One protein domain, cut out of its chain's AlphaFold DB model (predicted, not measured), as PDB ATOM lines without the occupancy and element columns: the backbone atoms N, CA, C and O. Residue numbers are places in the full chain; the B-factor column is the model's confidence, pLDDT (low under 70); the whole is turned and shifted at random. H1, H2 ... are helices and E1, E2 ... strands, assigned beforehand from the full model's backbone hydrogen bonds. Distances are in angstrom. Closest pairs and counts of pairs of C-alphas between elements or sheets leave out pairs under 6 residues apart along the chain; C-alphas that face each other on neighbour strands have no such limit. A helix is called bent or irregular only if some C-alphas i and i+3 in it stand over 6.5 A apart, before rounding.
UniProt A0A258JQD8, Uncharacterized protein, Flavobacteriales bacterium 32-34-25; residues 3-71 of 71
ATOM      1  N   TYR A   3     -44.075  -1.985 -21.349       95.88
ATOM      2  CA  TYR A   3     -44.927  -0.824 -21.580       95.88
ATOM      3  C   TYR A   3     -45.473  -0.871 -22.990       95.88
ATOM      4  O   TYR A   3     -44.732  -1.129 -23.938       95.88
ATOM      5  N   ARG A   4     -46.759  -0.569 -23.136       95.56
ATOM      6  CA  ARG A   4     -47.370  -0.281 -24.424       95.56
ATOM      7  C   ARG A   4     -47.352   1.226 -24.641       95.56
ATOM      8  O   ARG A   4     -47.832   1.990 -23.804       95.56
ATOM      9  N   VAL A   5     -46.795   1.648 -25.768       95.25
ATOM     10  CA  VAL A   5     -46.669   3.053 -26.159       95.25
ATOM     11  C   VAL A   5     -47.359   3.301 -27.496       95.25
ATOM     12  O   VAL A   5     -47.425   2.413 -28.350       95.25
ATOM     13  N   LEU A   6     -47.864   4.519 -27.699       92.69
ATOM     14  CA  LEU A   6     -48.493   4.897 -28.972       92.69
ATOM     15  C   LEU A   6     -47.501   4.941 -30.135       92.69
ATOM     16  O   LEU A   6     -47.836   4.597 -31.264       92.69
ATOM     17  N   GLN A   7     -46.289   5.415 -29.867       92.56
ATOM     18  CA  GLN A   7     -45.265   5.626 -30.875       92.56
ATOM     19  C   GLN A   7     -43.921   5.178 -30.327       92.56
ATOM     20  O   GLN A   7     -43.592   5.439 -29.171       92.56
ATOM     21  N   TYR A   8     -43.138   4.537 -31.187       94.62
ATOM     22  CA  TYR A   8     -41.802   4.069 -30.865       94.62
ATOM     23  C   TYR A   8     -40.781   4.635 -31.848       94.62
ATOM     24  O   TYR A   8     -40.965   4.580 -33.066       94.62
ATOM     25  N   ARG A   9     -39.669   5.135 -31.309       92.25
ATOM     26  CA  ARG A   9     -38.454   5.473 -32.057       92.25
ATOM     27  C   ARG A   9     -37.256   5.014 -31.235       92.25
ATOM     28  O   ARG A   9     -37.152   5.371 -30.067       92.25
ATOM     29  N   LYS A  10     -36.333   4.273 -31.856       85.75
ATOM     30  CA  LYS A  10     -35.201   3.609 -31.179       85.75
ATOM     31  C   LYS A  10     -34.383   4.531 -30.260       85.75
ATOM     32  O   LYS A  10     -33.993   4.112 -29.183       85.75
ATOM     33  N   ASN A  11     -34.176   5.787 -30.654       88.56
ATOM     34  CA  ASN A  11     -33.349   6.742 -29.904       88.56
ATOM     35  C   ASN A  11     -34.166   7.744 -29.068       88.56
ATOM     36  O   ASN A  11     -33.599   8.649 -28.460       88.56
ATOM     37  N   TYR A  12     -35.497   7.633 -29.064       90.94
ATOM     38  CA  TYR A  12     -36.364   8.573 -28.363       90.94
ATOM     39  C   TYR A  12     -36.664   8.060 -26.956       90.94
ATOM     40  O   TYR A  12     -37.047   6.906 -26.777       90.94
ATOM     41  N   LYS A  13     -36.447   8.914 -25.953       92.62
ATOM     42  CA  LYS A  13     -36.527   8.521 -24.539       92.62
ATOM     43  C   LYS A  13     -37.876   8.832 -23.895       92.62
ATOM     44  O   LYS A  13     -38.276   8.114 -22.992       92.62
ATOM     45  N   ASN A  14     -38.588   9.862 -24.347       95.06
ATOM     46  CA  ASN A  14     -39.880  10.259 -23.778       95.06
ATOM     47  C   ASN A  14     -41.025   9.642 -24.576       95.06
ATOM     48  O   ASN A  14     -41.302  10.101 -25.671       95.06
ATOM     49  N   MET A  15     -41.712   8.626 -24.063       94.62
ATOM     50  CA  MET A  15     -42.795   7.967 -24.804       94.62
ATOM     51  C   MET A  15     -44.126   8.051 -24.057       94.62
ATOM     52  O   MET A  15     -44.168   7.988 -22.830       94.62
ATOM     53  N   SER A  16     -45.214   8.196 -24.816       94.56
ATOM     54  CA  SER A  16     -46.583   8.189 -24.295       94.56
ATOM     55  C   SER A  16     -47.009   6.756 -23.997       94.56
ATOM     56  O   SER A  16     -47.296   5.988 -24.919       94.56
ATOM     57  N   VAL A  17     -47.015   6.406 -22.713       94.38
ATOM     58  CA  VAL A  17     -47.416   5.093 -22.205       94.38
ATOM     59  C   VAL A  17     -48.927   5.053 -22.067       94.38
ATOM     60  O   VAL A  17     -49.531   5.988 -21.543       94.38
ATOM     61  N   ILE A  18     -49.527   3.964 -22.540       93.19
ATOM     62  CA  ILE A  18     -50.981   3.770 -22.527       93.19
ATOM     63  C   ILE A  18     -51.402   2.605 -21.628       93.19
ATOM     64  O   ILE A  18     -52.537   2.560 -21.178       93.19
ATOM     65  N   ASP A  19     -50.494   1.659 -21.391       92.94
ATOM     66  CA  ASP A  19     -50.697   0.485 -20.546       92.94
ATOM     67  C   ASP A  19     -49.325  -0.115 -20.188       92.94
ATOM     68  O   ASP A  19     -48.336   0.101 -20.898       92.94
ATOM     69  N   SER A  20     -49.231  -0.860 -19.091       94.62
ATOM     70  CA  SER A  20     -47.999  -1.534 -18.678       94.62
ATOM     71  C   SER A  20     -48.284  -2.805 -17.885       94.62
ATOM     72  O   SER A  20     -49.315  -2.931 -17.229       94.62
ATOM     73  N   ASP A  21     -47.369  -3.769 -17.943       96.31
ATOM     74  CA  ASP A  21     -47.444  -4.987 -17.136       96.31
ATOM     75  C   ASP A  21     -46.042  -5.535 -16.856       96.31
ATOM     76  O   ASP A  21     -45.106  -5.356 -17.642       96.31
ATOM     77  N   VAL A  22     -45.887  -6.246 -15.741       96.88
ATOM     78  CA  VAL A  22     -44.661  -7.004 -15.452       96.88
ATOM     79  C   VAL A  22     -44.567  -8.254 -16.329       96.88
ATOM     80  O   VAL A  22     -43.466  -8.712 -16.626       96.88
ATOM     81  N   ASN A  23     -45.709  -8.788 -16.770       96.94
ATOM     82  CA  ASN A  23     -45.823  -9.986 -17.586       96.94
ATOM     83  C   ASN A  23     -46.205  -9.628 -19.032       96.94
ATOM     84  O   ASN A  23     -47.314  -9.164 -19.306       96.94
ATOM     85  N   LEU A  24     -45.296  -9.910 -19.969       95.88
ATOM     86  CA  LEU A  24     -45.488  -9.648 -21.398       95.88
ATOM     87  C   LEU A  24     -46.748 -10.318 -21.963       95.88
ATOM     88  O   LEU A  24     -47.490  -9.693 -22.713       95.88
ATOM     89  N   GLU A  25     -47.021 -11.565 -21.582       96.62
ATOM     90  CA  GLU A  25     -48.163 -12.324 -22.098       96.62
ATOM     91  C   GLU A  25     -49.499 -11.762 -21.602       96.62
ATOM     92  O   GLU A  25     -50.488 -11.767 -22.337       96.62
ATOM     93  N   LYS A  26     -49.539 -11.213 -20.379       96.38
ATOM     94  CA  LYS A  26     -50.723 -10.485 -19.894       96.38
ATOM     95  C   LYS A  26     -50.947  -9.203 -20.692       96.38
ATOM     96  O   LYS A  26     -52.073  -8.961 -21.117       96.38
ATOM     97  N   LEU A  27     -49.888  -8.430 -20.942       95.56
ATOM     98  CA  LEU A  27     -49.971  -7.200 -21.734       95.56
ATOM     99  C   LEU A  27     -50.448  -7.490 -23.168       95.56
ATOM    100  O   LEU A  27     -51.380  -6.849 -23.648       95.56
ATOM    101  N   LYS A  28     -49.879  -8.510 -23.822       95.19
ATOM    102  CA  LYS A  28     -50.270  -8.965 -25.168       95.19
ATOM    103  C   LYS A  28     -51.743  -9.340 -25.269       95.19
ATOM    104  O   LYS A  28     -52.392  -8.988 -26.244       95.19
ATOM    105  N   LYS A  29     -52.293 -10.029 -24.267       95.62
ATOM    106  CA  LYS A  29     -53.706 -10.445 -24.275       95.62
ATOM    107  C   LYS A  29     -54.688  -9.277 -24.148       95.62
ATOM    108  O   LYS A  29     -55.844  -9.427 -24.538       95.62
ATOM    109  N   ARG A  30     -54.258  -8.121 -23.628       93.38
ATOM    110  CA  ARG A  30     -55.100  -6.920 -23.546       93.38
ATOM    111  C   ARG A  30     -55.219  -6.270 -24.920       93.38
ATOM    112  O   ARG A  30     -54.374  -5.464 -25.301       93.38
ATOM    113  N   ASN A  31     -56.266  -6.642 -25.649       92.12
ATOM    114  CA  ASN A  31     -56.597  -6.090 -26.964       92.12
ATOM    115  C   ASN A  31     -57.539  -4.884 -26.896       92.12
ATOM    116  O   ASN A  31     -57.720  -4.223 -27.909       92.12
ATOM    117  N   GLU A  32     -58.116  -4.601 -25.730       93.50
ATOM    118  CA  GLU A  32     -59.013  -3.474 -25.494       93.50
ATOM    119  C   GLU A  32     -58.469  -2.607 -24.358       93.50
ATOM    120  O   GLU A  32     -58.030  -3.122 -23.327       93.50
ATOM    121  N   ILE A  33     -58.450  -1.293 -24.579       90.44
ATOM    122  CA  ILE A  33     -57.986  -0.287 -23.626       90.44
ATOM    123  C   ILE A  33     -59.056   0.796 -23.529       90.44
ATOM    124  O   ILE A  33     -59.431   1.405 -24.534       90.44
ATOM    125  N   GLU A  34     -59.520   1.053 -22.309       85.50
ATOM    126  CA  GLU A  34     -60.623   1.976 -22.037       85.50
ATOM    127  C   GLU A  34     -60.338   3.382 -22.580       85.50
ATOM    128  O   GLU A  34     -61.171   3.971 -23.258       85.50
ATOM    129  N   ASP A  35     -59.129   3.910 -22.371       81.69
ATOM    130  CA  ASP A  35     -58.798   5.242 -22.867       81.69
ATOM    131  C   ASP A  35     -57.339   5.398 -23.298       81.69
ATOM    132  O   ASP A  35     -56.467   5.836 -22.548       81.69
ATOM    133  N   CYS A  36     -57.090   5.144 -24.580       82.94
ATOM    134  CA  CYS A  36     -55.850   5.536 -25.237       82.94
ATOM    135  C   CYS A  36     -55.786   7.046 -25.535       82.94
ATOM    136  O   CYS A  36     -55.286   7.406 -26.594       82.94
ATOM    137  N   SER A  37     -56.317   7.931 -24.699       77.06
ATOM    138  CA  SER A  37     -55.978   9.362 -24.694       77.06
ATOM    139  C   SER A  37     -55.356   9.794 -23.361       77.06
ATOM    140  O   SER A  37     -54.587  10.756 -23.312       77.06
ATOM    141  N   LYS A  38     -55.589   9.021 -22.291       72.25
ATOM    142  CA  LYS A  38     -54.957   9.188 -20.977       72.25
ATOM    143  C   LYS A  38     -53.564   8.579 -20.982       72.25
ATOM    144  O   LYS A  38     -53.322   7.501 -20.446       72.25
ATOM    145  N   HIS A  39     -52.634   9.269 -21.626       81.56
ATOM    146  CA  HIS A  39     -51.241   8.844 -21.665       81.56
ATOM    147  C   HIS A  39     -50.411   9.575 -20.630       81.56
ATOM    148  O   HIS A  39     -50.408  10.804 -20.591       81.56
ATOM    149  N   ALA A  40     -49.621   8.826 -19.870       85.69
ATOM    150  CA  ALA A  40     -48.510   9.404 -19.133       85.69
ATOM    151  C   ALA A  40     -47.272   9.401 -20.035       85.69
ATOM    152  O   ALA A  40     -46.877   8.360 -20.569       85.69
ATOM    153  N   THR A  41     -46.640  10.559 -20.214       92.69
ATOM    154  CA  THR A  41     -45.296  10.594 -20.791       92.69
ATOM    155  C   THR A  41     -44.319  10.044 -19.760       92.69
ATOM    156  O   THR A  41     -44.221  10.567 -18.653       92.69
ATOM    157  N   LYS A  42     -43.586   8.992 -20.127       94.44
ATOM    158  CA  LYS A  42     -42.524   8.415 -19.303       94.44
ATOM    159  C   LYS A  42     -41.184   8.521 -20.026       94.44
ATOM    160  O   LYS A  42     -41.102   8.297 -21.234       94.44
ATOM    161  N   PHE A  43     -40.142   8.851 -19.269       95.06
ATOM    162  CA  PHE A  43     -38.762   8.844 -19.733       95.06
ATOM    163  C   PHE A  43     -38.139   7.451 -19.557       95.06
ATOM    164  O   PHE A  43     -38.246   6.852 -18.488       95.06
ATOM    165  N   PHE A  44     -37.462   6.961 -20.593       94.31
ATOM    166  CA  PHE A  44     -36.796   5.663 -20.640       94.31
ATOM    167  C   PHE A  44     -35.317   5.840 -20.999       94.31
ATOM    168  O   PHE A  44     -34.985   6.324 -22.083       94.31
ATOM    169  N   ASN A  45     -34.419   5.417 -20.106       90.69
ATOM    170  CA  ASN A  45     -32.972   5.498 -20.337       90.69
ATOM    171  C   ASN A  45     -32.470   4.464 -21.349       90.69
ATOM    172  O   ASN A  45     -31.620   4.786 -22.179       90.69
ATOM    173  N   ASN A  46     -33.005   3.246 -21.278       90.56
ATOM    174  CA  ASN A  46     -32.716   2.151 -22.191       90.56
ATOM    175  C   ASN A  46     -33.986   1.315 -22.375       90.56
ATOM    176  O   ASN A  46     -34.675   0.995 -21.404       90.56
ATOM    177  N   HIS A  47     -34.319   0.993 -23.618       94.88
ATOM    178  CA  HIS A  47     -35.512   0.227 -23.941       94.88
ATOM    179  C   HIS A  47     -35.309  -0.566 -25.228       94.88
ATOM    180  O   HIS A  47     -34.480  -0.227 -26.073       94.88
ATOM    181  N   GLN A  48     -36.077  -1.641 -25.365       95.94
ATOM    182  CA  GLN A  48     -36.054  -2.491 -26.547       95.94
ATOM    183  C   GLN A  48     -37.475  -2.767 -27.028       95.94
ATOM    184  O   GLN A  48     -38.309  -3.262 -26.265       95.94
ATOM    185  N   LEU A  49     -37.726  -2.515 -28.317       96.69
ATOM    186  CA  LEU A  49     -38.954  -2.946 -28.980       96.69
ATOM    187  C   LEU A  49     -39.099  -4.467 -28.888       96.69
ATOM    188  O   LEU A  49     -38.203  -5.199 -29.301       96.69
ATOM    189  N   GLN A  50     -40.233  -4.913 -28.360       97.06
ATOM    190  CA  GLN A  50     -40.628  -6.318 -28.354       97.06
ATOM    191  C   GLN A  50     -41.463  -6.618 -29.594       97.06
ATOM    192  O   GLN A  50     -41.096  -7.474 -30.389       97.06
ATOM    193  N   GLU A  51     -42.555  -5.873 -29.793       96.50
ATOM    194  CA  GLU A  51     -43.444  -6.071 -30.939       96.50
ATOM    195  C   GLU A  51     -44.353  -4.865 -31.214       96.50
ATOM    196  O   GLU A  51     -44.397  -3.885 -30.462       96.50
ATOM    197  N   LYS A  52     -45.110  -4.974 -32.307       97.00
ATOM    198  CA  LYS A  52     -46.149  -4.038 -32.736       97.00
ATOM    199  C   LYS A  52     -47.503  -4.747 -32.679       97.00
ATOM    200  O   LYS A  52     -47.626  -5.847 -33.205       97.00
ATOM    201  N   GLN A  53     -48.513  -4.101 -32.102       94.50
ATOM    202  CA  GLN A  53     -49.837  -4.696 -31.905       94.50
ATOM    203  C   GLN A  53     -50.951  -3.673 -32.137       94.50
ATOM    204  O   GLN A  53     -50.856  -2.527 -31.694       94.50
ATOM    205  N   THR A  54     -52.023  -4.089 -32.809       95.00
ATOM    206  CA  THR A  54     -53.251  -3.293 -32.916       95.00
ATOM    207  C   THR A  54     -54.164  -3.607 -31.739       95.00
ATOM    208  O   THR A  54     -54.443  -4.772 -31.474       95.00
ATOM    209  N   VAL A  55     -54.621  -2.567 -31.048       94.44
ATOM    210  CA  VAL A  55     -55.564  -2.653 -29.929       94.44
ATOM    211  C   VAL A  55     -56.756  -1.745 -30.193       94.44
ATOM    212  O   VAL A  55     -56.617  -0.713 -30.849       94.44
ATOM    213  N   PHE A  56     -57.920  -2.125 -29.690       94.00
ATOM    214  CA  PHE A  56     -59.110  -1.298 -29.688       94.00
ATOM    215  C   PHE A  56     -59.063  -0.328 -28.506       94.00
ATOM    216  O   PHE A  56     -58.860  -0.727 -27.361       94.00
ATOM    217  N   CYS A  57     -59.232   0.955 -28.789       89.81
ATOM    218  CA  CYS A  57     -59.335   2.014 -27.801       89.81
ATOM    219  C   CYS A  57     -60.770   2.543 -27.819       89.81
ATOM    220  O   CYS A  57     -61.202   3.009 -28.873       89.81
ATOM    221  N   VAL A  58     -61.487   2.539 -26.692       86.88
ATOM    222  CA  VAL A  58     -62.935   2.859 -26.674       86.88
ATOM    223  C   VAL A  58     -63.239   4.219 -27.320       86.88
ATOM    224  O   VAL A  58     -64.132   4.320 -28.154       86.88
ATOM    225  N   ASN A  59     -62.427   5.242 -27.037       83.38
ATOM    226  CA  ASN A  59     -62.616   6.595 -27.586       83.38
ATOM    227  C   ASN A  59     -62.021   6.812 -28.989       83.38
ATOM    228  O   ASN A  59     -62.287   7.830 -29.621       83.38
ATOM    229  N   ASN A  60     -61.163   5.905 -29.461       80.88
ATOM    230  CA  ASN A  60     -60.239   6.169 -30.570       80.88
ATOM    231  C   ASN A  60     -60.191   5.053 -31.630       80.88
ATOM    232  O   ASN A  60     -59.390   5.136 -32.569       80.88
ATOM    233  N   GLY A  61     -61.025   4.023 -31.482       89.69
ATOM    234  CA  GLY A  61     -61.066   2.852 -32.345       89.69
ATOM    235  C   GLY A  61     -59.764   2.053 -32.321       89.69
ATOM    236  O   GLY A  61     -58.996   2.084 -31.360       89.69
ATOM    237  N   ASN A  62     -59.500   1.332 -33.406       93.25
ATOM    238  CA  ASN A  62     -58.280   0.545 -33.528       93.25
ATOM    239  C   ASN A  62     -57.047   1.446 -33.658       93.25
ATOM    240  O   ASN A  62     -56.948   2.282 -34.560       93.25
ATOM    241  N   LYS A  63     -56.065   1.228 -32.787       90.94
ATOM    242  CA  LYS A  63     -54.765   1.890 -32.817       90.94
ATOM    243  C   LYS A  63     -53.661   0.857 -32.869       90.94
ATOM    244  O   LYS A  63     -53.599  -0.081 -32.083       90.94
ATOM    245  N   THR A  64     -52.743   1.075 -33.792       94.06
ATOM    246  CA  THR A  64     -51.456   0.402 -33.785       94.06
ATOM    247  C   THR A  64     -50.576   0.993 -32.688       94.06
ATOM    248  O   THR A  64     -50.374   2.202 -32.632       94.06
ATOM    249  N   THR A  65     -50.029   0.123 -31.852       95.12
ATOM    250  CA  THR A  65     -49.201   0.457 -30.693       95.12
ATOM    251  C   THR A  65     -47.949  -0.414 -30.677       95.12
ATOM    252  O   THR A  65     -47.806  -1.344 -31.478       95.12
ATOM    253  N   TYR A  66     -47.030  -0.104 -29.771       96.62
ATOM    254  CA  TYR A  66     -45.739  -0.771 -29.664       96.62
ATOM    255  C   TYR A  66     -45.524  -1.229 -28.231       96.62
ATOM    256  O   TYR A  66     -45.724  -0.446 -27.305       96.62
ATOM    257  N   ILE A  67     -45.100  -2.474 -28.045       97.38
ATOM    258  CA  ILE A  67     -44.678  -2.969 -26.737       97.38
ATOM    259  C   ILE A  67     -43.163  -2.852 -26.651       97.38
ATOM    260  O   ILE A  67     -42.436  -3.392 -27.486       97.38
ATOM    261  N   ILE A  68     -42.686  -2.158 -25.624       97.25
ATOM    262  CA  ILE A  68     -41.270  -2.033 -25.292       97.25
ATOM    263  C   ILE A  68     -40.985  -2.691 -23.944       97.25
ATOM    264  O   ILE A  68     -41.841  -2.737 -23.058       97.25
ATOM    265  N   LYS A  69     -39.758  -3.178 -23.777       96.88
ATOM    266  CA  LYS A  69     -39.218  -3.622 -22.494       96.88
ATOM    267  C   LYS A  69     -38.250  -2.562 -21.981       96.88
ATOM    268  O   LYS A  69     -37.317  -2.198 -22.695       96.88
ATOM    269  N   GLU A  70     -38.489  -2.073 -20.772       92.88
ATOM    270  CA  GLU A  70     -37.512  -1.282 -20.015       92.88
ATOM    271  C   GLU A  70     -36.497  -2.255 -19.405       92.88
ATOM    272  O   GLU A  70     -36.913  -3.229 -18.758       92.88
ATOM    273  N   ASN A  71     -35.210  -2.017 -19.688       84.00
ATOM    274  CA  ASN A  71     -34.093  -2.760 -19.095       84.00
ATOM    275  C   ASN A  71     -33.894  -2.365 -17.636       84.00
ATOM    276  O   ASN A  71     -33.928  -1.145 -17.362       84.00
TER     277      ASN A  71
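This is residues 3 to 71 of the 71 residues of an uncharacterized protein of Flavobacteriales bacterium 32-34-25 (UniProt A0A258JQD8). One strongly twisted sheet of five strands makes the body of this domain, with a single short helix, H1, packed over its inner strand E1 on one face. The long hairpin of E4 and E5 makes one side of the sheet and runs along the longest axis, while the short strand E3 makes the other edge beside the bent strand E2. The printed part has 69 residues, with five named strands and one named helix in the order E1 E2 H1 E3 E4 E5; the sheet's order is E3 E2 E1 E5 E4, all antiparallel, and the class is mostly strand. The whole is compact, with a radius of gyration of the C-alphas of 11.1 A and spans of 31 by 22 by 16 A.

E1 is residues 3 to 5, 6.2 A long, and its C-alpha 3 stands at (-44.927, -0.824, -21.580). E2, residues 14 to 21, is 18.3 A long and bends by 81 degrees at residue 18. H1, residues 24 to 29, is 8.7 A long, with C-alpha 24 at (-45.488, -9.648, -21.398). E3, residues 40 to 43, is 9.8 A long. E4, residues 47 to 57, is 24.2 A long and bends by 73 degrees at residue 50. E5, residues 61 to 70, is 26.9 A long and ends with C-alpha 70 at (-37.512, -1.282, -20.015).

E1 and E2 form a hairpin, with N 4 and O 19 at 2.8 A. E2 is staggered: its residues 17 to 20 pair with E1 and its residues 14 to 17 with E3, where N 15 and O 42 are 2.9 A apart. On the other side of E1 is E5, antiparallel at 135 degrees, with N 5 and O 66 at 2.8 A. E4 and E5 form a hairpin at 158 degrees, with N 53 and O 65 at 2.9 A and N 61 and O 57 at 2.8 A. The edge strands are E3 and E4, which are apart. H1 is on the sheet at a height of 7.9 A, over E1, and runs slantwise to the strands, but only just, at 30.2 degrees to E1 on the local plane. Its closest C-alphas to E2 are those of Leu 27 and Asp 21, 5.7 A apart. In H1 every O i to N i+4 pair is within hydrogen-bond range. After H1, residues 32 to 33 pair in parallel with residues 56 to 57 of E4.

The two C-alphas farthest apart, those of Asn 59 and Asn 71, are 31.2 A apart. The printed part has no cut, and it ends at the chain's last residue. No link is long; those from E2 to H1, E3 to E4 and E4 to E5 are tight. The mean pLDDT of the printed part is 92.2, and no printed residue is under 70.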